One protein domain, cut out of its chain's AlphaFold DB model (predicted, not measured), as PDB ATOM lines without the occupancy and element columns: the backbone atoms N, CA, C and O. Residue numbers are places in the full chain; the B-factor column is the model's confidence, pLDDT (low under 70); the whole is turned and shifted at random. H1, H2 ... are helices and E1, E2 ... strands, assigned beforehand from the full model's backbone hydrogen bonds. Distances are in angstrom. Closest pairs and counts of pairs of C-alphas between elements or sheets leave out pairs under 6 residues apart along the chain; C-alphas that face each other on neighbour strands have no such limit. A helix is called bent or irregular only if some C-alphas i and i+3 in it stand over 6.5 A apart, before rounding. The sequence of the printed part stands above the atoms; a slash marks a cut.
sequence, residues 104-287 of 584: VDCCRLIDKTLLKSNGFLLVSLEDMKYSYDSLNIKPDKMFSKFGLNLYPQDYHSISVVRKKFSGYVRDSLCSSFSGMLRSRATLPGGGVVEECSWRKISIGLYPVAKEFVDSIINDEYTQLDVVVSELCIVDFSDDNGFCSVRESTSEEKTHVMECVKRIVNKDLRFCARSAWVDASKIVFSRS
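What this domain is: This is residues 104 to 287 of the 584 residues of an uncharacterized protein of bacterium 2013Arg42i (UniProt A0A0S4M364). The domain is a long rod: the helices H4 and H7 run side by side the same way along much of its length, and H6 runs back beside them as the third helix of a bundle. A small sheet of E1, E3 and E2 sits at one end with H1 on it, and the long link of residues 184 to 197 lies toward the other end. The printed part has 184 residues, with seven named helices and three named strands in the order H1 E1 H2 H3 H4 H5 H6 E2 E3 H7; the sheet, in the order E1 E3 E2, is antiparallel, and the class is mostly helix. The whole is loose, with a radius of gyration of the C-alphas of 21.1 A and spans of 65 by 29 by 24 A.

Where its parts are: After residues 104 to 111, H1 takes residues 112 to 118, beginning at C-alpha 112 (77.221, 102.095, 77.141). E1 is residues 120 to 124, H2 residues 125 to 134 and H3 residues 139 to 146. H4, residues 152 to 183, is 46.3 A long and begins at C-alpha 152 (84.898, 91.177, 81.848). H5 is residues 198 to 212 and is irregular, with C-alphas 200 and 203 7.1 A apart. H6, residues 214 to 229, is 22.0 A long. E2 is residues 232 to 236 and E3 residues 242 to 247. H7, residues 250 to 286, is 52.5 A long and ends at C-alpha 286 (130.242, 92.475, 80.361).

How they stand to each other: H4, H6 and H7 form an up and down bundle, each running against the one before it in the chain. H7, the hub, touches H4 at a shallow tilt of 34.7 degrees, only just short of steep, the C-alphas of Cys 174 and Ala 275 being closest at 4.7 A. H4 touches H6 with residues 154 to 169 alone, opposite ways at 2 degrees, closest at C-alphas 165 and 220, 6.2 A. H7 touches H6 at C-alphas 253 and 228, 6.0 A, H5 at 273 and 198, 6.7 A, and H3 at 259 and 146, 5.9 A, as their closest pairs. H2 and H4 only just touch, with 3 pairs of C-alphas within 8 A, closest at Tyr 132 and Pro 152, 5.9 A. E1 and E3 are antiparallel, with N 121 and O 245 2.8 A apart; E2 and E3 form a hairpin, with N 235 and O 244 2.8 A apart. H1 is on the sheet at a height of 6.6 A, and H2 only grazes it with residues 125 to 128. Every O i to N i+4 pair is within hydrogen-bond range in H1, H2, H3, H4 and H6; in H5 it is 7 of 11 and in H7 31 of 33.

The domain as a whole: The C-alphas of Asp 239 and Ser 287, the two farthest apart, are 66.7 A apart. The printed part has no cut, and its one long link joins H4 to H5. The mean pLDDT of the printed part is 89.9; residues 106 to 108, 195 and 285 to 287 are under 70.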
ATOM      1  N   VAL A 104      70.261  91.729  76.382       79.56
ATOM      2  CA  VAL A 104      71.354  91.976  75.429       79.56
ATOM      3  C   VAL A 104      72.300  90.776  75.382       79.56
ATOM      4  O   VAL A 104      72.654  90.215  76.416       79.56
ATOM      5  N   ASP A 105      72.720  90.411  74.172       76.25
ATOM      6  CA  ASP A 105      73.737  89.387  73.888       76.25
ATOM      7  C   ASP A 105      75.153  89.936  74.181       76.25
ATOM      8  O   ASP A 105      75.545  90.969  73.623       76.25
ATOM      9  N   CYS A 106      75.940  89.265  75.038       66.25
ATOM     10  CA  CYS A 106      77.299  89.732  75.396       66.25
ATOM     11  C   CYS A 106      78.357  89.512  74.330       66.25
ATOM     12  O   CYS A 106      79.493  89.956  74.505       66.25
ATOM     13  N   CYS A 107      78.041  88.842  73.224       61.78
ATOM     14  CA  CYS A 107      79.007  88.680  72.143       61.78
ATOM     15  C   CYS A 107      79.374  90.024  71.485       61.78
ATOM     16  O   CYS A 107      80.314  90.092  70.689       61.78
ATOM     17  N   ARG A 108      78.658  91.108  71.815       69.81
ATOM     18  CA  ARG A 108      78.942  92.477  71.384       69.81
ATOM     19  C   ARG A 108      79.372  93.334  72.575       69.81
ATOM     20  O   ARG A 108      78.913  93.138  73.695       69.81
ATOM     21  N   LEU A 109      80.248  94.309  72.308       76.75
ATOM     22  CA  LEU A 109      80.570  95.375  73.260       76.75
ATOM     23  C   LEU A 109      79.263  95.951  73.810       76.75
ATOM     24  O   LEU A 109      78.412  96.357  73.017       76.75
ATOM     25  N   ILE A 110      79.119  95.974  75.140       82.31
ATOM     26  CA  ILE A 110      77.973  96.623  75.777       82.31
ATOM     27  C   ILE A 110      77.890  98.041  75.238       82.31
ATOM     28  O   ILE A 110      78.831  98.830  75.367       82.31
ATOM     29  N   ASP A 111      76.746  98.352  74.643       86.69
ATOM     30  CA  ASP A 111      76.448  99.710  74.255       86.69
ATOM     31  C   ASP A 111      76.217 100.529  75.527       86.69
ATOM     32  O   ASP A 111      75.146 100.512  76.141       86.69
ATOM     33  N   LYS A 112      77.262 101.243  75.951       87.94
ATOM     34  CA  LYS A 112      77.221 102.095  77.141       87.94
ATOM     35  C   LYS A 112      76.177 103.208  77.008       87.94
ATOM     36  O   LYS A 112      75.764 103.753  78.028       87.94
ATOM     37  N   THR A 113      75.725 103.550  75.796       89.31
ATOM     38  CA  THR A 113      74.635 104.518  75.613       89.31
ATOM     39  C   THR A 113      73.291 103.930  76.045       89.31
ATOM     40  O   THR A 113      72.548 104.601  76.757       89.31
ATOM     41  N   LEU A 114      73.035 102.651  75.735       87.62
ATOM     42  CA  LEU A 114      71.852 101.920  76.207       87.62
ATOM     43  C   LEU A 114      71.882 101.700  77.720       87.62
ATOM     44  O   LEU A 114      70.849 101.781  78.382       87.62
ATOM     45  N   LEU A 115      73.067 101.448  78.283       89.69
ATOM     46  CA  LEU A 115      73.222 101.330  79.733       89.69
ATOM     47  C   LEU A 115      72.848 102.642  80.441       89.69
ATOM     48  O   LEU A 115      72.125 102.621  81.433       89.69
ATOM     49  N   LYS A 116      73.278 103.788  79.894       88.75
ATOM     50  CA  LYS A 116      72.954 105.119  80.430       88.75
ATOM     51  C   LYS A 116      71.471 105.463  80.323       88.75
ATOM     52  O   LYS A 116      70.947 106.107  81.225       88.75
ATOM     53  N   SER A 117      70.793 105.054  79.248       90.62
ATOM     54  CA  SER A 117      69.363 105.342  79.082       90.62
ATOM     55  C   SER A 117      68.476 104.479  79.979       90.62
ATOM     56  O   SER A 117      67.443 104.953  80.438       90.62
ATOM     57  N   ASN A 118      68.874 103.227  80.233       88.69
ATOM     58  CA  ASN A 118      68.037 102.241  80.924       88.69
ATOM     59  C   ASN A 118      68.435 102.008  82.394       88.69
ATOM     60  O   ASN A 118      67.723 101.318  83.119       88.69
ATOM     61  N   GLY A 119      69.578 102.537  82.841       88.56
ATOM     62  CA  GLY A 119      70.137 102.340  84.184       88.56
ATOM     63  C   GLY A 119      70.824 100.982  84.382       88.56
ATOM     64  O   GLY A 119      71.881 100.913  85.011       88.56
ATOM     65  N   PHE A 120      70.270  99.908  83.814       90.69
ATOM     66  CA  PHE A 120      70.872  98.574  83.799       90.69
ATOM     67  C   PHE A 120      70.484  97.783  82.540       90.69
ATOM     68  O   PHE A 120      69.530  98.118  81.835       90.69
ATOM     69  N   LEU A 121      71.228  96.714  82.262       91.88
ATOM     70  CA  LEU A 121      70.965  95.748  81.195       91.88
ATOM     71  C   LEU A 121      70.885  94.341  81.783       91.88
ATOM     72  O   LEU A 121      71.653  94.008  82.687       91.88
ATOM     73  N   LEU A 122      69.982  93.506  81.265       90.69
ATOM     74  CA  LEU A 122      69.969  92.083  81.595       90.69
ATOM     75  C   LEU A 122      70.794  91.309  80.582       90.69
ATOM     76  O   LEU A 122      70.669  91.480  79.369       90.69
ATOM     77  N   VAL A 123      71.627  90.436  81.118       90.38
ATOM     78  CA  VAL A 123      72.636  89.706  80.374       90.38
ATOM     79  C   VAL A 123      72.546  88.232  80.744       90.38
ATOM     80  O   VAL A 123      72.473  87.900  81.927       90.38
ATOM     81  N   SER A 124      72.566  87.343  79.749       90.38
ATOM     82  CA  SER A 124      72.601  85.897  79.990       90.38
ATOM     83  C   SER A 124      73.878  85.493  80.731       90.38
ATOM     84  O   SER A 124      74.989  85.907  80.379       90.38
ATOM     85  N   LEU A 125      73.738  84.647  81.754       87.94
ATOM     86  CA  LEU A 125      74.869  84.105  82.506       87.94
ATOM     87  C   LEU A 125      75.789  83.250  81.617       87.94
ATOM     88  O   LEU A 125      77.001  83.215  81.843       87.94
ATOM     89  N   GLU A 126      75.234  82.587  80.598       86.62
ATOM     90  CA  GLU A 126      75.996  81.792  79.628       86.62
ATOM     91  C   GLU A 126      76.915  82.678  78.780       86.62
ATOM     92  O   GLU A 126      78.115  82.407  78.684       86.62
ATOM     93  N   ASP A 127      76.397  83.796  78.266       86.00
ATOM     94  CA  ASP A 127      77.173  84.747  77.461       86.00
ATOM     95  C   ASP A 127      78.283  85.414  78.291       86.00
ATOM     96  O   ASP A 127      79.404  85.652  77.823       86.00
ATOM     97  N   MET A 128      78.002  85.672  79.570       86.81
ATOM     98  CA  MET A 128      79.004  86.162  80.514       86.81
ATOM     99  C   MET A 128      80.101  85.144  80.766       86.81
ATOM    100  O   MET A 128      81.281  85.496  80.756       86.81
ATOM    101  N   LYS A 129      79.735  83.877  80.973       85.19
ATOM    102  CA  LYS A 129      80.695  82.787  81.152       85.19
ATOM    103  C   LYS A 129      81.601  82.657  79.929       85.19
ATOM    104  O   LYS A 129      82.819  82.612  80.088       85.19
ATOM    105  N   TYR A 130      81.027  82.718  78.726       85.75
ATOM    106  CA  TYR A 130      81.780  82.741  77.474       85.75
ATOM    107  C   TYR A 130      82.758  83.927  77.403       85.75
ATOM    108  O   TYR A 130      83.935  83.761  77.066       85.75
ATOM    109  N   SER A 131      82.315  85.123  77.796       83.19
ATOM    110  CA  SER A 131      83.161  86.323  77.847       83.19
ATOM    111  C   SER A 131      84.335  86.167  78.826       83.19
ATOM    112  O   SER A 131      85.480  86.466  78.480       83.19
ATOM    113  N   TYR A 132      84.090  85.632  80.026       84.62
ATOM    114  CA  TYR A 132      85.146  85.303  80.989       84.62
ATOM    115  C   TYR A 132      86.145  84.285  80.422       84.62
ATOM    116  O   TYR A 132      87.359  84.492  80.528       84.62
ATOM    117  N   ASP A 133      85.653  83.217  79.795       79.25
ATOM    118  CA  ASP A 133      86.489  82.145  79.256       79.25
ATOM    119  C   ASP A 133      87.346  82.615  78.070       79.25
ATOM    120  O   ASP A 133      88.549  82.326  78.034       79.25
ATOM    121  N   SER A 134      86.779  83.407  77.152       79.06
ATOM    122  CA  SER A 134      87.492  83.961  75.988       79.06
ATOM    123  C   SER A 134      88.633  84.904  76.397       79.06
ATOM    124  O   SER A 134      89.723  84.867  75.821       79.06
ATOM    125  N   LEU A 135      88.432  85.688  77.462       78.50
ATOM    126  CA  LEU A 135      89.448  86.573  78.031       78.50
ATOM    127  C   LEU A 135      90.378  85.849  79.022       78.50
ATOM    128  O   LEU A 135      91.322  86.453  79.542       78.50
ATOM    129  N   ASN A 136      90.142  84.555  79.279       79.69
ATOM    130  CA  ASN A 136      90.858  83.737  80.259       79.69
ATOM    131  C   ASN A 136      90.860  84.380  81.667       79.69
ATOM    132  O   ASN A 136      91.859  84.342  82.400       79.69
ATOM    133  N   ILE A 137      89.735  84.998  82.037       82.25
ATOM    134  CA  ILE A 137      89.480  85.630  83.333       82.25
ATOM    135  C   ILE A 137      88.681  84.648  84.186       82.25
ATOM    136  O   ILE A 137      87.678  84.102  83.746       82.25
ATOM    137  N   LYS A 138      89.098  84.439  85.438       79.06
ATOM    138  CA  LYS A 138      88.285  83.679  86.392       79.06
ATOM    139  C   LYS A 138      87.428  84.635  87.235       79.06
ATOM    140  O   LYS A 138      88.024  85.536  87.840       79.06
ATOM    141  N   PRO A 139      86.099  84.447  87.323       75.38
ATOM    142  CA  PRO A 139      85.217  85.343  88.080       75.38
ATOM    143  C   PRO A 139      85.614  85.482  89.559       75.38
ATOM    144  O   PRO A 139      85.746  86.591  90.074       75.38
ATOM    145  N   ASP A 140      85.934  84.364  90.220       72.75
ATOM    146  CA  ASP A 140      86.389  84.311  91.619       72.75
ATOM    147  C   ASP A 140      87.660  85.140  91.852       72.75
ATOM    148  O   ASP A 140      87.796  85.874  92.835       72.75
ATOM    149  N   LYS A 141      88.596  85.072  90.901       73.69
ATOM    150  CA  LYS A 141      89.846  85.825  90.954       73.69
ATOM    151  C   LYS A 141      89.605  87.323  90.801       73.69
ATOM    152  O   LYS A 141      90.340  88.107  91.397       73.69
ATOM    153  N   MET A 142      88.616  87.727  90.013       81.81
ATOM    154  CA  MET A 142      88.273  89.134  89.842       81.81
ATOM    155  C   MET A 142      87.672  89.715  91.123       81.81
ATOM    156  O   MET A 142      88.218  90.691  91.642       81.81
ATOM    157  N   PHE A 143      86.650  89.057  91.679       81.94
ATOM    158  CA  PHE A 143      86.034  89.477  92.937       81.94
ATOM    159  C   PHE A 143      87.063  89.531  94.070       81.94
ATOM    160  O   PHE A 143      87.178  90.534  94.765       81.94
ATOM    161  N   SER A 144      87.928  88.516  94.189       70.62
ATOM    162  CA  SER A 144      88.989  88.502  95.210       70.62
ATOM    163  C   SER A 144      89.981  89.670  95.109       70.62
ATOM    164  O   SER A 144      90.669  89.987  96.078       70.62
ATOM    165  N   LYS A 145      90.097  90.290  93.928       86.38
ATOM    166  CA  LYS A 145      91.080  91.336  93.647       86.38
ATOM    167  C   LYS A 145      90.525  92.742  93.864       86.38
ATOM    168  O   LYS A 145      91.278  93.606  94.306       86.38
ATOM    169  N   PHE A 146      89.256  92.957  93.527       91.75
ATOM    170  CA  PHE A 146      88.614  94.275  93.552       91.75
ATOM    171  C   PHE A 146      87.469  94.390  94.559       91.75
ATOM    172  O   PHE A 146      86.941  95.477  94.720       91.75
ATOM    173  N   GLY A 147      87.056  93.290  95.194       91.00
ATOM    174  CA  GLY A 147      85.866  93.253  96.050       91.00
ATOM    175  C   GLY A 147      84.546  93.427  95.292       91.00
ATOM    176  O   GLY A 147      83.499  93.486  95.921       91.00
ATOM    177  N   LEU A 148      84.597  93.511  93.959       94.00
ATOM    178  CA  LEU A 148      83.472  93.799  93.074       94.00
ATOM    179  C   LEU A 148      83.520  92.900  91.837       94.00
ATOM    180  O   LEU A 148      84.593  92.490  91.373       94.00
ATOM    181  N   ASN A 149      82.342  92.623  91.286       93.62
ATOM    182  CA  ASN A 149      82.170  91.848  90.066       93.62
ATOM    183  C   ASN A 149      82.213  92.772  88.845       93.62
ATOM    184  O   ASN A 149      81.180  93.170  88.323       93.62
ATOM    185  N   LEU A 150      83.412  93.163  88.414       95.00
ATOM    186  CA  LEU A 150      83.567  94.039  87.246       95.00
ATOM    187  C   LEU A 150      83.105  93.330  85.964       95.00
ATOM    188  O   LEU A 150      83.256  92.117  85.820       95.00
ATOM    189  N   TYR A 151      82.607  94.076  84.987       94.19
ATOM    190  CA  TYR A 151      82.330  93.491  83.680       94.19
ATOM    191  C   TYR A 151      83.643  92.982  83.019       94.19
ATOM    192  O   TYR A 151      84.669  93.672  83.097       94.19
ATOM    193  N   PRO A 152      83.673  91.791  82.375       90.56
ATOM    194  CA  PRO A 152      84.898  91.177  81.848       90.56
ATOM    195  C   PRO A 152      85.724  92.097  80.946       90.56
ATOM    196  O   PRO A 152      86.956  92.118  81.038       90.56
ATOM    197  N   GLN A 153      85.052  92.892  80.109       90.75
ATOM    198  CA  GLN A 153      85.706  93.821  79.192       90.75
ATOM    199  C   GLN A 153      86.379  94.994  79.922       90.75
ATOM    200  O   GLN A 153      87.470  95.422  79.535       90.75
ATOM    201  N   ASP A 154      85.787  95.479  81.015       94.56
ATOM    202  CA  ASP A 154      86.373  96.548  81.828       94.56
ATOM    203  C   ASP A 154      87.582  96.023  82.611       94.56
ATOM    204  O   ASP A 154      88.647  96.646  82.623       94.56
ATOM    205  N   TYR A 155      87.483  94.808  83.168       94.06
ATOM    206  CA  TYR A 155      88.633  94.123  83.767       94.06
ATOM    207  C   TYR A 155      89.777  93.950  82.760       94.06
ATOM    208  O   TYR A 155      90.949  94.182  83.087       94.06
ATOM    209  N   HIS A 156      89.453  93.533  81.533       92.12
ATOM    210  CA  HIS A 156      90.431  93.388  80.464       92.12
ATOM    211  C   HIS A 156      91.103  94.724  80.141       92.12
ATOM    212  O   HIS A 156      92.332  94.785  80.104       92.12
ATOM    213  N   SER A 157      90.323  95.797  80.017       95.44
ATOM    214  CA  SER A 157      90.818  97.154  79.760       95.44
ATOM    215  C   SER A 157      91.791  97.624  80.848       95.44
ATOM    216  O   SER A 157      92.916  98.022  80.536       95.44
ATOM    217  N   ILE A 158      91.442  97.451  82.131       95.88
ATOM    218  CA  ILE A 158      92.348  97.717  83.267       95.88
ATOM    219  C   ILE A 158      93.640  96.899  83.134       95.88
ATOM    220  O   ILE A 158      94.746  97.391  83.377       95.88
ATOM    221  N   SER A 159      93.532  95.621  82.760       90.81
ATOM    222  CA  SER A 159      94.695  94.747  82.600       90.81
ATOM    223  C   SER A 159      95.592  95.149  81.426       90.81
ATOM    224  O   SER A 159      96.812  95.006  81.535       90.81
ATOM    225  N   VAL A 160      95.023  95.625  80.315       94.06
ATOM    226  CA  VAL A 160      95.764  96.088  79.133       94.06
ATOM    227  C   VAL A 160      96.582  97.329  79.472       94.06
ATOM    228  O   VAL A 160      97.791  97.332  79.222       94.06
ATOM    229  N   VAL A 161      95.961  98.329  80.110       97.25
ATOM    230  CA  VAL A 161      96.658  99.547  80.554       97.25
ATOM    231  C   VAL A 161      97.811  99.182  81.490       97.25
ATOM    232  O   VAL A 161      98.963  99.505  81.204       97.25
ATOM    233  N   ARG A 162      97.548  98.378  82.527       96.25
ATOM    234  CA  ARG A 162      98.589  97.948  83.477       96.25
ATOM    235  C   ARG A 162      99.745  97.202  82.811       96.25
ATOM    236  O   ARG A 162     100.909  97.417  83.148       96.25
ATOM    237  N   LYS A 163      99.457  96.314  81.853       92.88
ATOM    238  CA  LYS A 163     100.490  95.551  81.133       92.88
ATOM    239  C   LYS A 163     101.379  96.461  80.282       92.88
ATOM    240  O   LYS A 163     102.590  96.241  80.245       92.88
ATOM    241  N   LYS A 164     100.790  97.461  79.620       96.12
ATOM    242  CA  LYS A 164     101.512  98.475  78.839       96.12
ATOM    243  C   LYS A 164     102.499  99.235  79.730       96.12
ATOM    244  O   LYS A 164     103.698  99.215  79.457       96.12
ATOM    245  N   PHE A 165     102.024  99.808  80.834       96.50
ATOM    246  CA  PHE A 165     102.863 100.593  81.745       96.50
ATOM    247  C   PHE A 165     103.892  99.762  82.511       96.50
ATOM    248  O   PHE A 165     105.027 100.201  82.677       96.50
ATOM    249  N   SER A 166     103.573  98.513  82.864       92.62
ATOM    250  CA  SER A 166     104.555  97.582  83.445       92.62
ATOM    251  C   SER A 166     105.776  97.379  82.538       92.62
ATOM    252  O   SER A 166     106.893  97.224  83.032       92.62
ATOM    253  N   GLY A 167     105.582  97.389  81.212       92.00
ATOM    254  CA  GLY A 167     106.678  97.365  80.243       92.00
ATOM    255  C   GLY A 167     107.562  98.608  80.353       92.00
ATOM    256  O   GLY A 167     108.772  98.480  80.530       92.00
ATOM    257  N   TYR A 168     106.951  99.795  80.346       97.38
ATOM    258  CA  TYR A 168     107.660 101.077  80.455       97.38
ATOM    259  C   TYR A 168     108.428 101.225  81.770       97.38
ATOM    260  O   TYR A 168     109.600 101.605  81.756       97.38
ATOM    261  N   VAL A 169     107.807 100.865  82.898       96.62
ATOM    262  CA  VAL A 169     108.450 100.850  84.220       96.62
ATOM    263  C   VAL A 169     109.663  99.926  84.203       96.62
ATOM    264  O   VAL A 169     110.752 100.328  84.605       96.62
ATOM    265  N   ARG A 170     109.505  98.689  83.717       95.38
ATOM    266  CA  ARG A 170     110.599  97.712  83.691       95.38
ATOM    267  C   ARG A 170     111.771  98.200  82.846       95.38
ATOM    268  O   ARG A 170     112.904  98.129  83.312       95.38
ATOM    269  N   ASP A 171     111.517  98.676  81.634       94.38
ATOM    270  CA  ASP A 171     112.579  99.079  80.713       94.38
ATOM    271  C   ASP A 171     113.327 100.317  81.247       94.38
ATOM    272  O   ASP A 171     114.563 100.356  81.228       94.38
ATOM    273  N   SER A 172     112.594 101.262  81.848       96.94
ATOM    274  CA  SER A 172     113.156 102.441  82.522       96.94
ATOM    275  C   SER A 172     114.028 102.054  83.722       96.94
ATOM    276  O   SER A 172     115.173 102.499  83.824       96.94
ATOM    277  N   LEU A 173     113.538 101.166  84.597       97.06
ATOM    278  CA  LEU A 173     114.302 100.670  85.749       97.06
ATOM    279  C   LEU A 173     115.532  99.862  85.325       97.06
ATOM    280  O   LEU A 173     116.604 100.049  85.893       97.06
ATOM    281  N   CYS A 174     115.421  98.999  84.310       95.25
ATOM    282  CA  CYS A 174     116.554  98.244  83.767       95.25
ATOM    283  C   CYS A 174     117.667  99.176  83.275       95.25
ATOM    284  O   CYS A 174     118.846  98.935  83.556       95.25
ATOM    285  N   SER A 175     117.298 100.232  82.544       95.25
ATOM    286  CA  SER A 175     118.236 101.239  82.042       95.25
ATOM    287  C   SER A 175     118.909 101.992  83.193       95.25
ATOM    288  O   SER A 175     120.140 102.029  83.269       95.25
ATOM    289  N   SER A 176     118.111 102.492  84.144       95.62
ATOM    290  CA  SER A 176     118.590 103.232  85.317       95.62
ATOM    291  C   SER A 176     119.534 102.393  86.180       95.62
ATOM    292  O   SER A 176     120.684 102.776  86.401       95.62
ATOM    293  N   PHE A 177     119.123 101.183  86.570       95.94
ATOM    294  CA  PHE A 177     119.958 100.283  87.366       95.94
ATOM    295  C   PHE A 177     121.243  99.876  86.645       95.94
ATOM    296  O   PHE A 177     122.291  99.781  87.278       95.94
ATOM    297  N   SER A 178     121.200  99.681  85.322       92.25
ATOM    298  CA  SER A 178     122.411  99.419  84.536       92.25
ATOM    299  C   SER A 178     123.374 100.608  84.563       92.25
ATOM    300  O   SER A 178     124.586 100.403  84.614       92.25
ATOM    301  N   GLY A 179     122.854 101.837  84.529       94.12
ATOM    302  CA  GLY A 179     123.635 103.061  84.701       94.12
ATOM    303  C   GLY A 179     124.279 103.131  86.084       94.12
ATOM    304  O   GLY A 179     125.499 103.249  86.172       94.12
ATOM    305  N   MET A 180     123.482 102.945  87.142       95.00
ATOM    306  CA  MET A 180     123.945 102.954  88.537       95.00
ATOM    307  C   MET A 180     125.038 101.913  88.803       95.00
ATOM    308  O   MET A 180     126.026 102.213  89.467       95.00
ATOM    309  N   LEU A 181     124.882 100.703  88.259       91.94
ATOM    310  CA  LEU A 181     125.876  99.633  88.352       91.94
ATOM    311  C   LEU A 181     127.187  99.992  87.635       91.94
ATOM    312  O   LEU A 181     128.266  99.686  88.132       91.94
ATOM    313  N   ARG A 182     127.119 100.650  86.469       90.62
ATOM    314  CA  ARG A 182     128.318 101.085  85.730       90.62
ATOM    315  C   ARG A 182     129.047 102.226  86.428       90.62
ATOM    316  O   ARG A 182     130.272 102.251  86.407       90.62
ATOM    317  N   SER A 183     128.304 103.159  87.018       93.00
ATOM    318  CA  SER A 183     128.863 104.322  87.708       93.00
ATOM    319  C   SER A 183     129.212 104.055  89.171       93.00
ATOM    320  O   SER A 183     129.721 104.962  89.820       93.00
ATOM    321  N   ARG A 184     128.910 102.857  89.700       92.56
ATOM    322  CA  ARG A 184     129.012 102.524  91.131       92.56
ATOM    323  C   ARG A 184     128.334 103.582  92.004       92.56
ATOM    324  O   ARG A 184     128.946 104.161  92.895       92.56
ATOM    325  N   ALA A 185     127.076 103.889  91.696       94.06
ATOM    326  CA  ALA A 185     126.331 104.925  92.406       94.06
ATOM    327  C   ALA A 185     126.239 104.619  93.912       94.06
ATOM    328  O   ALA A 185     126.009 103.475  94.303       94.06
ATOM    329  N   THR A 186     126.369 105.639  94.758       93.62
ATOM    330  CA  THR A 186     126.138 105.518  96.204       93.62
ATOM    331  C   THR A 186     124.649 105.693  96.496       93.62
ATOM    332  O   THR A 186     124.041 106.677  96.077       93.62
ATOM    333  N   LEU A 187     124.041 104.735  97.194       92.62
ATOM    334  CA  LEU A 187     122.653 104.818  97.654       92.62
ATOM    335  C   LEU A 187     122.528 105.793  98.838       92.62
ATOM    336  O   LEU A 187     123.511 106.012  99.546       92.62
ATOM    337  N   PRO A 188     121.318 106.297  99.149       87.38
ATOM    338  CA  PRO A 188     121.094 107.205 100.282       87.38
ATOM    339  C   PRO A 188     121.580 106.677 101.645       87.38
ATOM    340  O   PRO A 188     121.886 107.458 102.536       87.38
ATOM    341  N   GLY A 189     121.692 105.355 101.809       85.00
ATOM    342  CA  GLY A 189     122.255 104.718 103.005       85.00
ATOM    343  C   GLY A 189     123.785 104.576 103.007       85.00
ATOM    344  O   GLY A 189     124.303 103.766 103.767       85.00
ATOM    345  N   GLY A 190     124.506 105.251 102.105       87.12
ATOM    346  CA  GLY A 190     125.968 105.167 101.966       87.12
ATOM    347  C   GLY A 190     126.484 103.892 101.287       87.12
ATOM    348  O   GLY A 190     127.655 103.815 100.925       87.12
ATOM    349  N   GLY A 191     125.623 102.894 101.074       85.56
ATOM    350  CA  GLY A 191     125.979 101.667 100.366       85.56
ATOM    351  C   GLY A 191     126.217 101.921  98.880       85.56
ATOM    352  O   GLY A 191     125.362 102.483  98.200       85.56
ATOM    353  N   VAL A 192     127.357 101.477  98.359       88.56
ATOM    354  CA  VAL A 192     127.667 101.546  96.927       88.56
ATOM    355  C   VAL A 192     126.912 100.437  96.186       88.56
ATOM    356  O   VAL A 192     126.850  99.292  96.643       88.56
ATOM    357  N   VAL A 193     126.306 100.772  95.044       86.69
ATOM    358  CA  VAL A 193     125.656  99.812  94.142       86.69
ATOM    359  C   VAL A 193     126.734  98.966  93.460       86.69
ATOM    360  O   VAL A 193     127.187  99.268  92.359       86.69
ATOM    361  N   GLU A 194     127.157  97.909  94.147       81.56
ATOM    362  CA  GLU A 194     128.071  96.879  93.638       81.56
ATOM    363  C   GLU A 194     127.337  95.537  93.437       81.56
ATOM    364  O   GLU A 194     126.106  95.505  93.354       81.56
ATOM    365  N   GLU A 195     128.085  94.431  93.334       69.06
ATOM    366  CA  GLU A 195     127.642  93.029  93.197       69.06
ATOM    367  C   GLU A 195     126.840  92.518  94.413       69.06
ATOM    368  O   GLU A 195     127.117  91.491  95.027       69.06
ATOM    369  N   CYS A 196     125.793  93.244  94.787       74.69
ATOM    370  CA  CYS A 196     124.958  92.941  95.929       74.69
ATOM    371  C   CYS A 196     123.681  92.210  95.509       74.69
ATOM    372  O   CYS A 196     122.987  92.555  94.548       74.69
ATOM    373  N   SER A 197     123.303  91.210  96.305       80.12
ATOM    374  CA  SER A 197     121.991  90.575  96.187       80.12
ATOM    375  C   SER A 197     120.871  91.603  96.395       80.12
ATOM    376  O   SER A 197     120.981  92.449  97.287       80.12
ATOM    377  N   TRP A 198     119.756  91.461  95.666       86.19
ATOM    378  CA  TRP A 198     118.576  92.332  95.804       86.19
ATOM    379  C   TRP A 198     118.150  92.543  97.265       86.19
ATOM    380  O   TRP A 198     117.843  93.662  97.645       86.19
ATOM    381  N   ARG A 199     118.192  91.494  98.102       81.81
ATOM    382  CA  ARG A 199     117.796  91.552  99.524       81.81
ATOM    383  C   ARG A 199     118.584  92.592 100.329       81.81
ATOM    384  O   ARG A 199     118.012  93.206 101.217       81.81
ATOM    385  N   LYS A 200     119.866  92.804 100.013       84.94
ATOM    386  CA  LYS A 200     120.724  93.773 100.714       84.94
ATOM    387  C   LYS A 200     120.452  95.210 100.271       84.94
ATOM    388  O   LYS A 200     120.435  96.115 101.092       84.94
ATOM    389  N   ILE A 201     120.231  95.415  98.976       90.44
ATOM    390  CA  ILE A 201     120.119  96.760  98.398       90.44
ATOM    391  C   ILE A 201     118.684  97.259  98.292       90.44
ATOM    392  O   ILE A 201     118.483  98.455  98.124       90.44
ATOM    393  N   SER A 202     117.678  96.381  98.373       91.31
ATOM    394  CA  SER A 202     116.290  96.754  98.087       91.31
ATOM    395  C   SER A 202     115.780  97.861  98.997       91.31
ATOM    396  O   SER A 202     114.952  98.649  98.562       91.31
ATOM    397  N   ILE A 203     116.286  97.945 100.232       91.75
ATOM    398  CA  ILE A 203     115.910  98.988 101.193       91.75
ATOM    399  C   ILE A 203     116.300 100.378 100.670       91.75
ATOM    400  O   ILE A 203     115.477 101.286 100.712       91.75
ATOM    401  N   GLY A 204     117.514 100.535 100.131       91.75
ATOM    402  CA  GLY A 204     117.986 101.810  99.578       91.75
ATOM    403  C   GLY A 204     117.589 102.034  98.117       91.75
ATOM    404  O   GLY A 204     117.346 103.163  97.711       91.75
ATOM    405  N   LEU A 205     117.492 100.963  97.326       93.38
ATOM    406  CA  LEU A 205     117.254 101.047  95.886       93.38
ATOM    407  C   LEU A 205     115.766 101.165  95.528       93.38
ATOM    408  O   LEU A 205     115.430 101.798  94.532       93.38
ATOM    409  N   TYR A 206     114.858 100.575  96.313       95.62
ATOM    410  CA  TYR A 206     113.425 100.633  96.011       95.62
ATOM    411  C   TYR A 206     112.830 102.050  96.107       95.62
ATOM    412  O   TYR A 206     112.070 102.402  95.206       95.62
ATOM    413  N   PRO A 207     113.155 102.882  97.118       95.81
ATOM    414  CA  PRO A 207     112.712 104.277  97.144       95.81
ATOM    415  C   PRO A 207     113.161 105.057  95.905       95.81
ATOM    416  O   PRO A 207     112.329 105.692  95.268       95.81
ATOM    417  N   VAL A 208     114.430 104.903  95.503       95.44
ATOM    418  CA  VAL A 208     114.986 105.524  94.287       95.44
ATOM    419  C   VAL A 208     114.243 105.045  93.040       95.44
ATOM    420  O   VAL A 208     113.863 105.843  92.193       95.44
ATOM    421  N   ALA A 209     113.984 103.740  92.938       95.62
ATOM    422  CA  ALA A 209     113.223 103.166  91.834       95.62
ATOM    423  C   ALA A 209     111.805 103.741  91.758       95.62
ATOM    424  O   ALA A 209     111.331 104.045  90.670       95.62
ATOM    425  N   LYS A 210     111.138 103.884  92.910       97.31
ATOM    426  CA  LYS A 210     109.784 104.433  93.002       97.31
ATOM    427  C   LYS A 210     109.747 105.891  92.551       97.31
ATOM    428  O   LYS A 210     108.910 106.217  91.724       97.31
ATOM    429  N   GLU A 211     110.650 106.719  93.065       97.19
ATOM    430  CA  GLU A 211     110.775 108.125  92.672       97.19
ATOM    431  C   GLU A 211     111.070 108.260  91.172       97.19
ATOM    432  O   GLU A 211     110.428 109.035  90.471       97.19
ATOM    433  N   PHE A 212     111.976 107.429  90.653       96.31
ATOM    434  CA  PHE A 212     112.385 107.464  89.251       96.31
ATOM    435  C   PHE A 212     111.249 107.158  88.264       96.31
ATOM    436  O   PHE A 212     111.231 107.709  87.167       96.31
ATOM    437  N   VAL A 213     110.311 106.274  88.624       97.81
ATOM    438  CA  VAL A 213     109.171 105.921  87.756       97.81
ATOM    439  C   VAL A 213     107.858 106.585  88.167       97.81
ATOM    440  O   VAL A 213     106.807 106.193  87.663       97.81
ATOM    441  N   ASP A 214     107.891 107.575  89.062       97.62
ATOM    442  CA  ASP A 214     106.676 108.204  89.590       97.62
ATOM    443  C   ASP A 214     105.842 108.858  88.478       97.62
ATOM    444  O   ASP A 214     104.633 108.654  88.413       97.62
ATOM    445  N   SER A 215     106.489 109.527  87.516       97.75
ATOM    446  CA  SER A 215     105.807 110.096  86.343       97.75
ATOM    447  C   SER A 215     105.100 109.033  85.495       97.75
ATOM    448  O   SER A 215     103.939 109.208  85.141       97.75
ATOM    449  N   ILE A 216     105.752 107.891  85.246       97.56
ATOM    450  CA  ILE A 216     105.177 106.765  84.489       97.56
ATOM    451  C   ILE A 216     103.961 106.182  85.226       97.56
ATOM    452  O   ILE A 216     102.976 105.802  84.597       97.56
ATOM    453  N   ILE A 217     104.025 106.106  86.557       97.69
ATOM    454  CA  ILE A 217     102.928 105.618  87.400       97.69
ATOM    455  C   ILE A 217     101.763 106.617  87.422       97.69
ATOM    456  O   ILE A 217     100.607 106.203  87.389       97.69
ATOM    457  N   ASN A 218     102.042 107.920  87.450       97.75
ATOM    458  CA  ASN A 218     101.002 108.945  87.379       97.75
ATOM    459  C   ASN A 218     100.283 108.907  86.024       97.75
ATOM    460  O   ASN A 218      99.053 108.907  85.998       97.75
ATOM    461  N   ASP A 219     101.018 108.735  84.922       97.94
ATOM    462  CA  ASP A 219     100.435 108.520  83.591       97.94
ATOM    463  C   ASP A 219      99.582 107.237  83.531       97.94
ATOM    464  O   ASP A 219      98.526 107.204  82.885       97.94
ATOM    465  N   GLU A 220     100.019 106.169  84.214       97.94
ATOM    466  CA  GLU A 220      99.246 104.933  84.369       97.94
ATOM    467  C   GLU A 220      97.931 105.198  85.109       97.94
ATOM    468  O   GLU A 220      96.876 104.746  84.660       97.94
ATOM    469  N   TYR A 221      97.968 105.962  86.204       98.12
ATOM    470  CA  TYR A 221      96.769 106.327  86.955       98.12
ATOM    471  C   TYR A 221      95.821 107.209  86.152       98.12
ATOM    472  O   TYR A 221      94.623 106.958  86.203       98.12
ATOM    473  N   THR A 222      96.315 108.159  85.358       98.00
ATOM    474  CA  THR A 222      95.461 108.967  84.477       98.00
ATOM    475  C   THR A 222      94.739 108.103  83.440       98.00
ATOM    476  O   THR A 222      93.539 108.267  83.235       98.00
ATOM    477  N   GLN A 223      95.418 107.134  82.813       98.25
ATOM    478  CA  GLN A 223      94.753 106.224  81.865       98.25
ATOM    479  C   GLN A 223      93.789 105.258  82.562       98.25
ATOM    480  O   GLN A 223      92.735 104.936  82.012       98.25
ATOM    481  N   LEU A 224      94.129 104.791  83.764       97.50
ATOM    482  CA  LEU A 224      93.239 103.935  84.545       97.50
ATOM    483  C   LEU A 224      92.015 104.693  85.052       97.50
ATOM    484  O   LEU A 224      90.958 104.083  85.140       97.50
ATOM    485  N   ASP A 225      92.126 105.989  85.337       97.69
ATOM    486  CA  ASP A 225      91.000 106.830  85.750       97.69
ATOM    487  C   ASP A 225      89.950 106.928  84.645       97.69
ATOM    488  O   ASP A 225      88.776 106.669  84.893       97.69
ATOM    489  N   VAL A 226      90.386 107.125  83.395       97.81
ATOM    490  CA  VAL A 226      89.494 107.083  82.227       97.81
ATOM    491  C   VAL A 226      88.782 105.730  82.131       97.81
ATOM    492  O   VAL A 226      87.560 105.689  82.021       97.81
ATOM    493  N   VAL A 227      89.510 104.613  82.247       97.31
ATOM    494  CA  VAL A 227      88.906 103.267  82.180       97.31
ATOM    495  C   VAL A 227      87.938 103.010  83.342       97.31
ATOM    496  O   VAL A 227      86.869 102.442  83.135       97.31
ATOM    497  N   VAL A 228      88.290 103.420  84.563       96.88
ATOM    498  CA  VAL A 228      87.459 103.233  85.762       96.88
ATOM    499  C   VAL A 228      86.230 104.146  85.738       96.88
ATOM    500  O   VAL A 228      85.172 103.747  86.219       96.88
ATOM    501  N   SER A 229      86.322 105.331  85.131       96.62
ATOM    502  CA  SER A 229      85.198 106.267  85.021       96.62
ATOM    503  C   SER A 229      84.013 105.696  84.238       96.62
ATOM    504  O   SER A 229      82.876 106.091  84.488       96.62
ATOM    505  N   GLU A 230      84.261 104.724  83.359       96.38
ATOM    506  CA  GLU A 230      83.244 104.071  82.536       96.38
ATOM    507  C   GLU A 230      82.970 102.612  82.934       96.38
ATOM    508  O   GLU A 230      82.517 101.815  82.103       96.38
ATOM    509  N   LEU A 231      83.316 102.236  84.166       96.38
ATOM    510  CA  LEU A 231      83.266 100.856  84.624       96.38
ATOM    511  C   LEU A 231      81.834 100.385  84.888       96.38
ATOM    512  O   LEU A 231      81.035 101.088  85.513       96.38
ATOM    513  N   CYS A 232      81.549  99.153  84.483       96.31
ATOM    514  CA  CYS A 232      80.291  98.464  84.724       96.31
ATOM    515  C   CYS A 232      80.463  97.355  85.773       96.31
ATOM    516  O   CYS A 232      81.495  96.673  85.833       96.31
ATOM    517  N   ILE A 233      79.432  97.159  86.590       96.38
ATOM    518  CA  ILE A 233      79.360  96.116  87.619       96.38
ATOM    519  C   ILE A 233      78.294  95.104  87.231       96.38
ATOM    520  O   ILE A 233      77.263  95.453  86.662       96.38
ATOM    521  N   VAL A 234      78.584  93.843  87.532       94.88
ATOM    522  CA  VAL A 234      77.723  92.690  87.308       94.88
ATOM    523  C   VAL A 234      77.158  92.243  88.648       94.88
ATOM    524  O   VAL A 234      77.868  91.671  89.478       94.88
ATOM    525  N   ASP A 235      75.871  92.470  88.842       94.31
ATOM    526  CA  ASP A 235      75.145  91.986  90.004       94.31
ATOM    527  C   ASP A 235      74.559  90.605  89.671       94.31
ATOM    528  O   ASP A 235      73.777  90.430  88.729       94.31
ATOM    529  N   PHE A 236      74.999  89.590  90.416       88.94
ATOM    530  CA  PHE A 236      74.503  88.223  90.272       88.94
ATOM    531  C   PHE A 236      73.241  88.057  91.121       88.94
ATOM    532  O   PHE A 236      73.276  88.319  92.322       88.94
ATOM    533  N   SER A 237      72.146  87.618  90.496       87.69
ATOM    534  CA  SER A 237      70.938  87.174  91.199       87.69
ATOM    535  C   SER A 237      70.891  85.649  91.233       87.69
ATOM    536  O   SER A 237      71.345  85.000  90.288       87.69
ATOM    537  N   ASP A 238      70.355  85.082  92.312       82.44
ATOM    538  CA  ASP A 238      70.371  83.632  92.528       82.44
ATOM    539  C   ASP A 238      69.370  82.865  91.633       82.44
ATOM    540  O   ASP A 238      69.548  81.666  91.431       82.44
ATOM    541  N   ASP A 239      68.374  83.535  91.034       76.31
ATOM    542  CA  ASP A 239      67.157  82.838  90.577       76.31
ATOM    543  C   ASP A 239      66.902  82.762  89.061       76.31
ATOM    544  O   ASP A 239      66.100  81.930  88.644       76.31
ATOM    545  N   ASN A 240      67.563  83.543  88.193       75.19
ATOM    546  CA  ASN A 240      67.024  83.732  86.827       75.19
ATOM    547  C   ASN A 240      67.939  83.371  85.648       75.19
ATOM    548  O   ASN A 240      67.535  83.567  84.507       75.19
ATOM    549  N   GLY A 241      69.165  82.879  85.855       85.12
ATOM    550  CA  GLY A 241      70.091  82.616  84.734       85.12
ATOM    551  C   GLY A 241      70.523  83.875  83.959       85.12
ATOM    552  O   GLY A 241      71.260  83.780  82.979       85.12
ATOM    553  N   PHE A 242      70.115  85.057  84.427       89.31
ATOM    554  CA  PHE A 242      70.543  86.367  83.956       89.31
ATOM    555  C   PHE A 242      71.242  87.114  85.096       89.31
ATOM    556  O   PHE A 242      70.889  86.974  86.270       89.31
ATOM    557  N   CYS A 243      72.213  87.947  84.746       92.88
ATOM    558  CA  CYS A 243      72.806  88.933  85.640       92.88
ATOM    559  C   CYS A 243      72.454  90.343  85.170       92.88
ATOM    560  O   CYS A 243      72.353  90.599  83.965       92.88
ATOM    561  N   SER A 244      72.290  91.266  86.113       92.75
ATOM    562  CA  SER A 244      72.121  92.680  85.794       92.75
ATOM    563  C   SER A 244      73.483  93.351  85.702       92.75
ATOM    564  O   SER A 244      74.300  93.252  86.617       92.75
ATOM    565  N   VAL A 245      73.725  94.042  84.595       94.88
ATOM    566  CA  VAL A 245      74.898  94.894  84.410       94.88
ATOM    567  C   VAL A 245      74.463  96.342  84.575       94.88
ATOM    568  O   VAL A 245      73.520  96.769  83.914       94.88
ATOM    569  N   ARG A 246      75.138  97.098  85.439       96.12
ATOM    570  CA  ARG A 246      74.861  98.523  85.689       96.12
ATOM    571  C   ARG A 246      76.135  99.352  85.670       96.12
ATOM    572  O   ARG A 246      77.238  98.814  85.795       96.12
ATOM    573  N   GLU A 247      75.986 100.667  85.553       97.00
ATOM    574  CA  GLU A 247      77.110 101.574  85.775       97.00
ATOM    575  C   GLU A 247      77.545 101.530  87.252       97.00
ATOM    576  O   GLU A 247      76.727 101.377  88.168       97.00
ATOM    577  N   SER A 248      78.854 101.626  87.486       96.69
ATOM    578  CA  SER A 248      79.404 101.756  88.837       96.69
ATOM    579  C   SER A 248      79.090 103.125  89.448       96.69
ATOM    580  O   SER A 248      79.063 104.144  88.751       96.69
ATOM    581  N   THR A 249      78.891 103.169  90.765       97.12
ATOM    582  CA  THR A 249      78.744 104.426  91.509       97.12
ATOM    583  C   THR A 249      80.095 105.118  91.717       97.12
ATOM    584  O   THR A 249      81.160 104.523  91.531       97.12
ATOM    585  N   SER A 250      80.082 106.388  92.134       97.19
ATOM    586  CA  SER A 250      81.295 107.141  92.492       97.19
ATOM    587  C   SER A 250      82.129 106.454  93.577       97.19
ATOM    588  O   SER A 250      83.362 106.433  93.498       97.19
ATOM    589  N   GLU A 251      81.475 105.862  94.575       97.38
ATOM    590  CA  GLU A 251      82.122 105.171  95.692       97.38
ATOM    591  C   GLU A 251      82.792 103.882  95.205       97.38
ATOM    592  O   GLU A 251      83.941 103.605  95.550       97.38
ATOM    593  N   GLU A 252      82.111 103.123  94.344       97.31
ATOM    594  CA  GLU A 252      82.643 101.898  93.742       97.31
ATOM    595  C   GLU A 252      83.830 102.199  92.819       97.31
ATOM    596  O   GLU A 252      84.861 101.532  92.913       97.31
ATOM    597  N   LYS A 253      83.739 103.244  91.982       97.75
ATOM    598  CA  LYS A 253      84.849 103.722  91.136       97.75
ATOM    599  C   LYS A 253      86.067 104.089  91.987       97.75
ATOM    600  O   LYS A 253      87.182 103.636  91.711       97.75
ATOM    601  N   THR A 254      85.848 104.832  93.073       97.31
ATOM    602  CA  THR A 254      86.898 105.194  94.039       97.31
ATOM    603  C   THR A 254      87.525 103.945  94.666       97.31
ATOM    604  O   THR A 254      88.749 103.805  94.674       97.31
ATOM    605  N   HIS A 255      86.705 102.982  95.099       96.88
ATOM    606  CA  HIS A 255      87.168 101.719  95.671       96.88
ATOM    607  C   HIS A 255      88.012 100.893  94.687       96.88
ATOM    608  O   HIS A 255      89.086 100.384  95.037       96.88
ATOM    609  N   VAL A 256      87.565 100.771  93.433       96.94
ATOM    610  CA  VAL A 256      88.323 100.082  92.379       96.94
ATOM    611  C   VAL A 256      89.659 100.780  92.154       96.94
ATOM    612  O   VAL A 256      90.689 100.106  92.085       96.94
ATOM    613  N   MET A 257      89.679 102.114  92.103       97.81
ATOM    614  CA  MET A 257      90.907 102.888  91.925       97.81
ATOM    615  C   MET A 257      91.898 102.688  93.085       97.81
ATOM    616  O   MET A 257      93.095 102.491  92.861       97.81
ATOM    617  N   GLU A 258      91.432 102.649  94.333       97.12
ATOM    618  CA  GLU A 258      92.273 102.311  95.490       97.12
ATOM    619  C   GLU A 258      92.853 100.893  95.393       97.12
ATOM    620  O   GLU A 258      94.036 100.661  95.674       97.12
ATOM    621  N   CYS A 259      92.046  99.920  94.958       95.62
ATOM    622  CA  CYS A 259      92.515  98.563  94.687       95.62
ATOM    623  C   CYS A 259      93.599  98.558  93.604       95.62
ATOM    624  O   CYS A 259      94.659  97.956  93.801       95.62
ATOM    625  N   VAL A 260      93.373  99.263  92.493       95.94
ATOM    626  CA  VAL A 260      94.337  99.430  91.398       95.94
ATOM    627  C   VAL A 260      95.657 100.005  91.912       95.94
ATOM    628  O   VAL A 260      96.700  99.391  91.685       95.94
ATOM    629  N   LYS A 261      95.630 101.099  92.682       96.94
ATOM    630  CA  LYS A 261      96.827 101.717  93.281       96.94
ATOM    631  C   LYS A 261      97.609 100.735  94.159       96.94
ATOM    632  O   LYS A 261      98.839 100.673  94.089       96.94
ATOM    633  N   ARG A 262      96.925  99.916  94.968       95.00
ATOM    634  CA  ARG A 262      97.577  98.863  95.777       95.00
ATOM    635  C   ARG A 262      98.248  97.803  94.904       95.00
ATOM    636  O   ARG A 262      99.357  97.364  95.212       95.00
ATOM    637  N   ILE A 263      97.592  97.398  93.819       93.25
ATOM    638  CA  ILE A 263      98.121  96.409  92.876       93.25
ATOM    639  C   ILE A 263      99.354  96.956  92.144       93.25
ATOM    640  O   ILE A 263     100.373  96.273  92.119       93.25
ATOM    641  N   VAL A 264      99.289  98.177  91.603       95.31
ATOM    642  CA  VAL A 264     100.406  98.825  90.888       95.31
ATOM    643  C   VAL A 264     101.626  98.961  91.800       95.31
ATOM    644  O   VAL A 264     102.719  98.534  91.437       95.31
ATOM    645  N   ASN A 265     101.445  99.425  93.041       92.69
ATOM    646  CA  ASN A 265     102.536  99.497  94.021       92.69
ATOM    647  C   ASN A 265     103.157  98.126  94.337       92.69
ATOM    648  O   ASN A 265     104.371  98.002  94.519       92.69
ATOM    649  N   LYS A 266     102.333  97.075  94.421       91.75
ATOM    650  CA  LYS A 266     102.817  95.707  94.628       91.75
ATOM    651  C   LYS A 266     103.622  95.224  93.420       91.75
ATOM    652  O   LYS A 266     104.701  94.664  93.605       91.75
ATOM    653  N   ASP A 267     103.131  95.467  92.210       91.12
ATOM    654  CA  ASP A 267     103.792  95.077  90.964       91.12
ATOM    655  C   ASP A 267     105.089  95.846  90.728       91.12
ATOM    656  O   ASP A 267     106.059  95.253  90.259       91.12
ATOM    657  N   LEU A 268     105.165  97.114  91.139       95.19
ATOM    658  CA  LEU A 268     106.386  97.912  91.078       95.19
ATOM    659  C   LEU A 268     107.538  97.250  91.841       95.19
ATOM    660  O   LEU A 268     108.649  97.167  91.322       95.19
ATOM    661  N   ARG A 269     107.288  96.707  93.043       93.69
ATOM    662  CA  ARG A 269     108.309  95.951  93.799       93.69
ATOM    663  C   ARG A 269     108.829  94.753  93.012       93.69
ATOM    664  O   ARG A 269     110.033  94.493  93.004       93.69
ATOM    665  N   PHE A 270     107.930  94.019  92.357       92.44
ATOM    666  CA  PHE A 270     108.304  92.877  91.523       92.44
ATOM    667  C   PHE A 270     109.069  93.316  90.270       92.44
ATOM    668  O   PHE A 270     110.088  92.704  89.945       92.44
ATOM    669  N   CYS A 271     108.627  94.389  89.613       94.31
ATOM    670  CA  CYS A 271     109.280  94.957  88.439       94.31
ATOM    671  C   CYS A 271     110.685  95.450  88.775       94.31
ATOM    672  O   CYS A 271     111.619  95.080  88.075       94.31
ATOM    673  N   ALA A 272     110.864  96.178  89.878       96.06
ATOM    674  CA  ALA A 272     112.173  96.638  90.331       96.06
ATOM    675  C   ALA A 272     113.114  95.463  90.632       96.06
ATOM    676  O   ALA A 272     114.247  95.437  90.159       96.06
ATOM    677  N   ARG A 273     112.634  94.425  91.327       94.25
ATOM    678  CA  ARG A 273     113.434  93.215  91.561       94.25
ATOM    679  C   ARG A 273     113.840  92.532  90.254       94.25
ATOM    680  O   ARG A 273     114.990  92.123  90.117       94.25
ATOM    681  N   SER A 274     112.904  92.369  89.319       90.00
ATOM    682  CA  SER A 274     113.187  91.749  88.020       90.00
ATOM    683  C   SER A 274     114.182  92.585  87.222       90.00
ATOM    684  O   SER A 274     115.168  92.049  86.727       90.00
ATOM    685  N   ALA A 275     113.964  93.899  87.164       95.00
ATOM    686  CA  ALA A 275     114.823  94.837  86.463       95.00
ATOM    687  C   ALA A 275     116.240  94.852  87.039       95.00
ATOM    688  O   ALA A 275     117.205  94.870  86.284       95.00
ATOM    689  N   TRP A 276     116.387  94.763  88.364       94.62
ATOM    690  CA  TRP A 276     117.693  94.613  89.001       94.62
ATOM    691  C   TRP A 276     118.392  93.328  88.569       94.62
ATOM    692  O   TRP A 276     119.564  93.349  88.204       94.62
ATOM    693  N   VAL A 277     117.682  92.198  88.591       87.94
ATOM    694  CA  VAL A 277     118.226  90.902  88.162       87.94
ATOM    695  C   VAL A 277     118.661  90.940  86.695       87.94
ATOM    696  O   VAL A 277     119.664  90.328  86.338       87.94
ATOM    697  N   ASP A 278     117.944  91.659  85.839       89.19
ATOM    698  CA  ASP A 278     118.298  91.777  84.426       89.19
ATOM    699  C   ASP A 278     119.458  92.762  84.204       89.19
ATOM    700  O   ASP A 278     120.415  92.430  83.505       89.19
ATOM    701  N   ALA A 279     119.445  93.922  84.865       90.94
ATOM    702  CA  ALA A 279     120.526  94.909  84.819       90.94
ATOM    703  C   ALA A 279     121.852  94.344  85.351       90.94
ATOM    704  O   ALA A 279     122.888  94.460  84.694       90.94
ATOM    705  N   SER A 280     121.809  93.662  86.500       87.56
ATOM    706  CA  SER A 280     122.963  92.968  87.083       87.56
ATOM    707  C   SER A 280     123.530  91.933  86.122       87.56
ATOM    708  O   SER A 280     124.718  91.972  85.819       87.56
ATOM    709  N   LYS A 281     122.690  91.072  85.533       84.75
ATOM    710  CA  LYS A 281     123.146  90.135  84.497       84.75
ATOM    711  C   LYS A 281     123.830  90.855  83.343       84.75
ATOM    712  O   LYS A 281     124.864  90.378  82.895       84.75
ATOM    713  N   ILE A 282     123.291  91.968  82.845       82.75
ATOM    714  CA  ILE A 282     123.875  92.697  81.707       82.75
ATOM    715  C   ILE A 282     125.253  93.265  82.058       82.75
ATOM    716  O   ILE A 282     126.185  93.138  81.260       82.75
ATOM    717  N   VAL A 283     125.389  93.895  83.227       80.94
ATOM    718  CA  VAL A 283     126.653  94.509  83.654       80.94
ATOM    719  C   VAL A 283     127.687  93.435  83.988       80.94
ATOM    720  O   VAL A 283     128.781  93.470  83.424       80.94
ATOM    721  N   PHE A 284     127.314  92.418  84.768       72.69
ATOM    722  CA  PHE A 284     128.210  91.322  85.160       72.69
ATOM    723  C   PHE A 284     128.560  90.383  84.003       72.69
ATOM    724  O   PHE A 284     129.642  89.807  83.970       72.69
ATOM    725  N   SER A 285     127.708  90.280  82.979       65.62
ATOM    726  CA  SER A 285     128.074  89.568  81.747       65.62
ATOM    727  C   SER A 285     129.130  90.317  80.924       65.62
ATOM    728  O   SER A 285     129.803  89.696  80.103       65.62
ATOM    729  N   ARG A 286     129.275  91.640  81.101       63.69
ATOM    730  CA  ARG A 286     130.242  92.475  80.361       63.69
ATOM    731  C   ARG A 286     131.543  92.695  81.127       63.69
ATOM    732  O   ARG A 286     132.612  92.672  80.516       63.69
ATOM    733  N   SER A 287     131.487  92.875  82.444       54.84
ATOM    734  CA  SER A 287     132.677  92.833  83.290       54.84
ATOM    735  C   SER A 287     133.090  91.373  83.443       54.84
ATOM    736  O   SER A 287     132.521  90.695  84.282       54.84
TER     737      SER A 287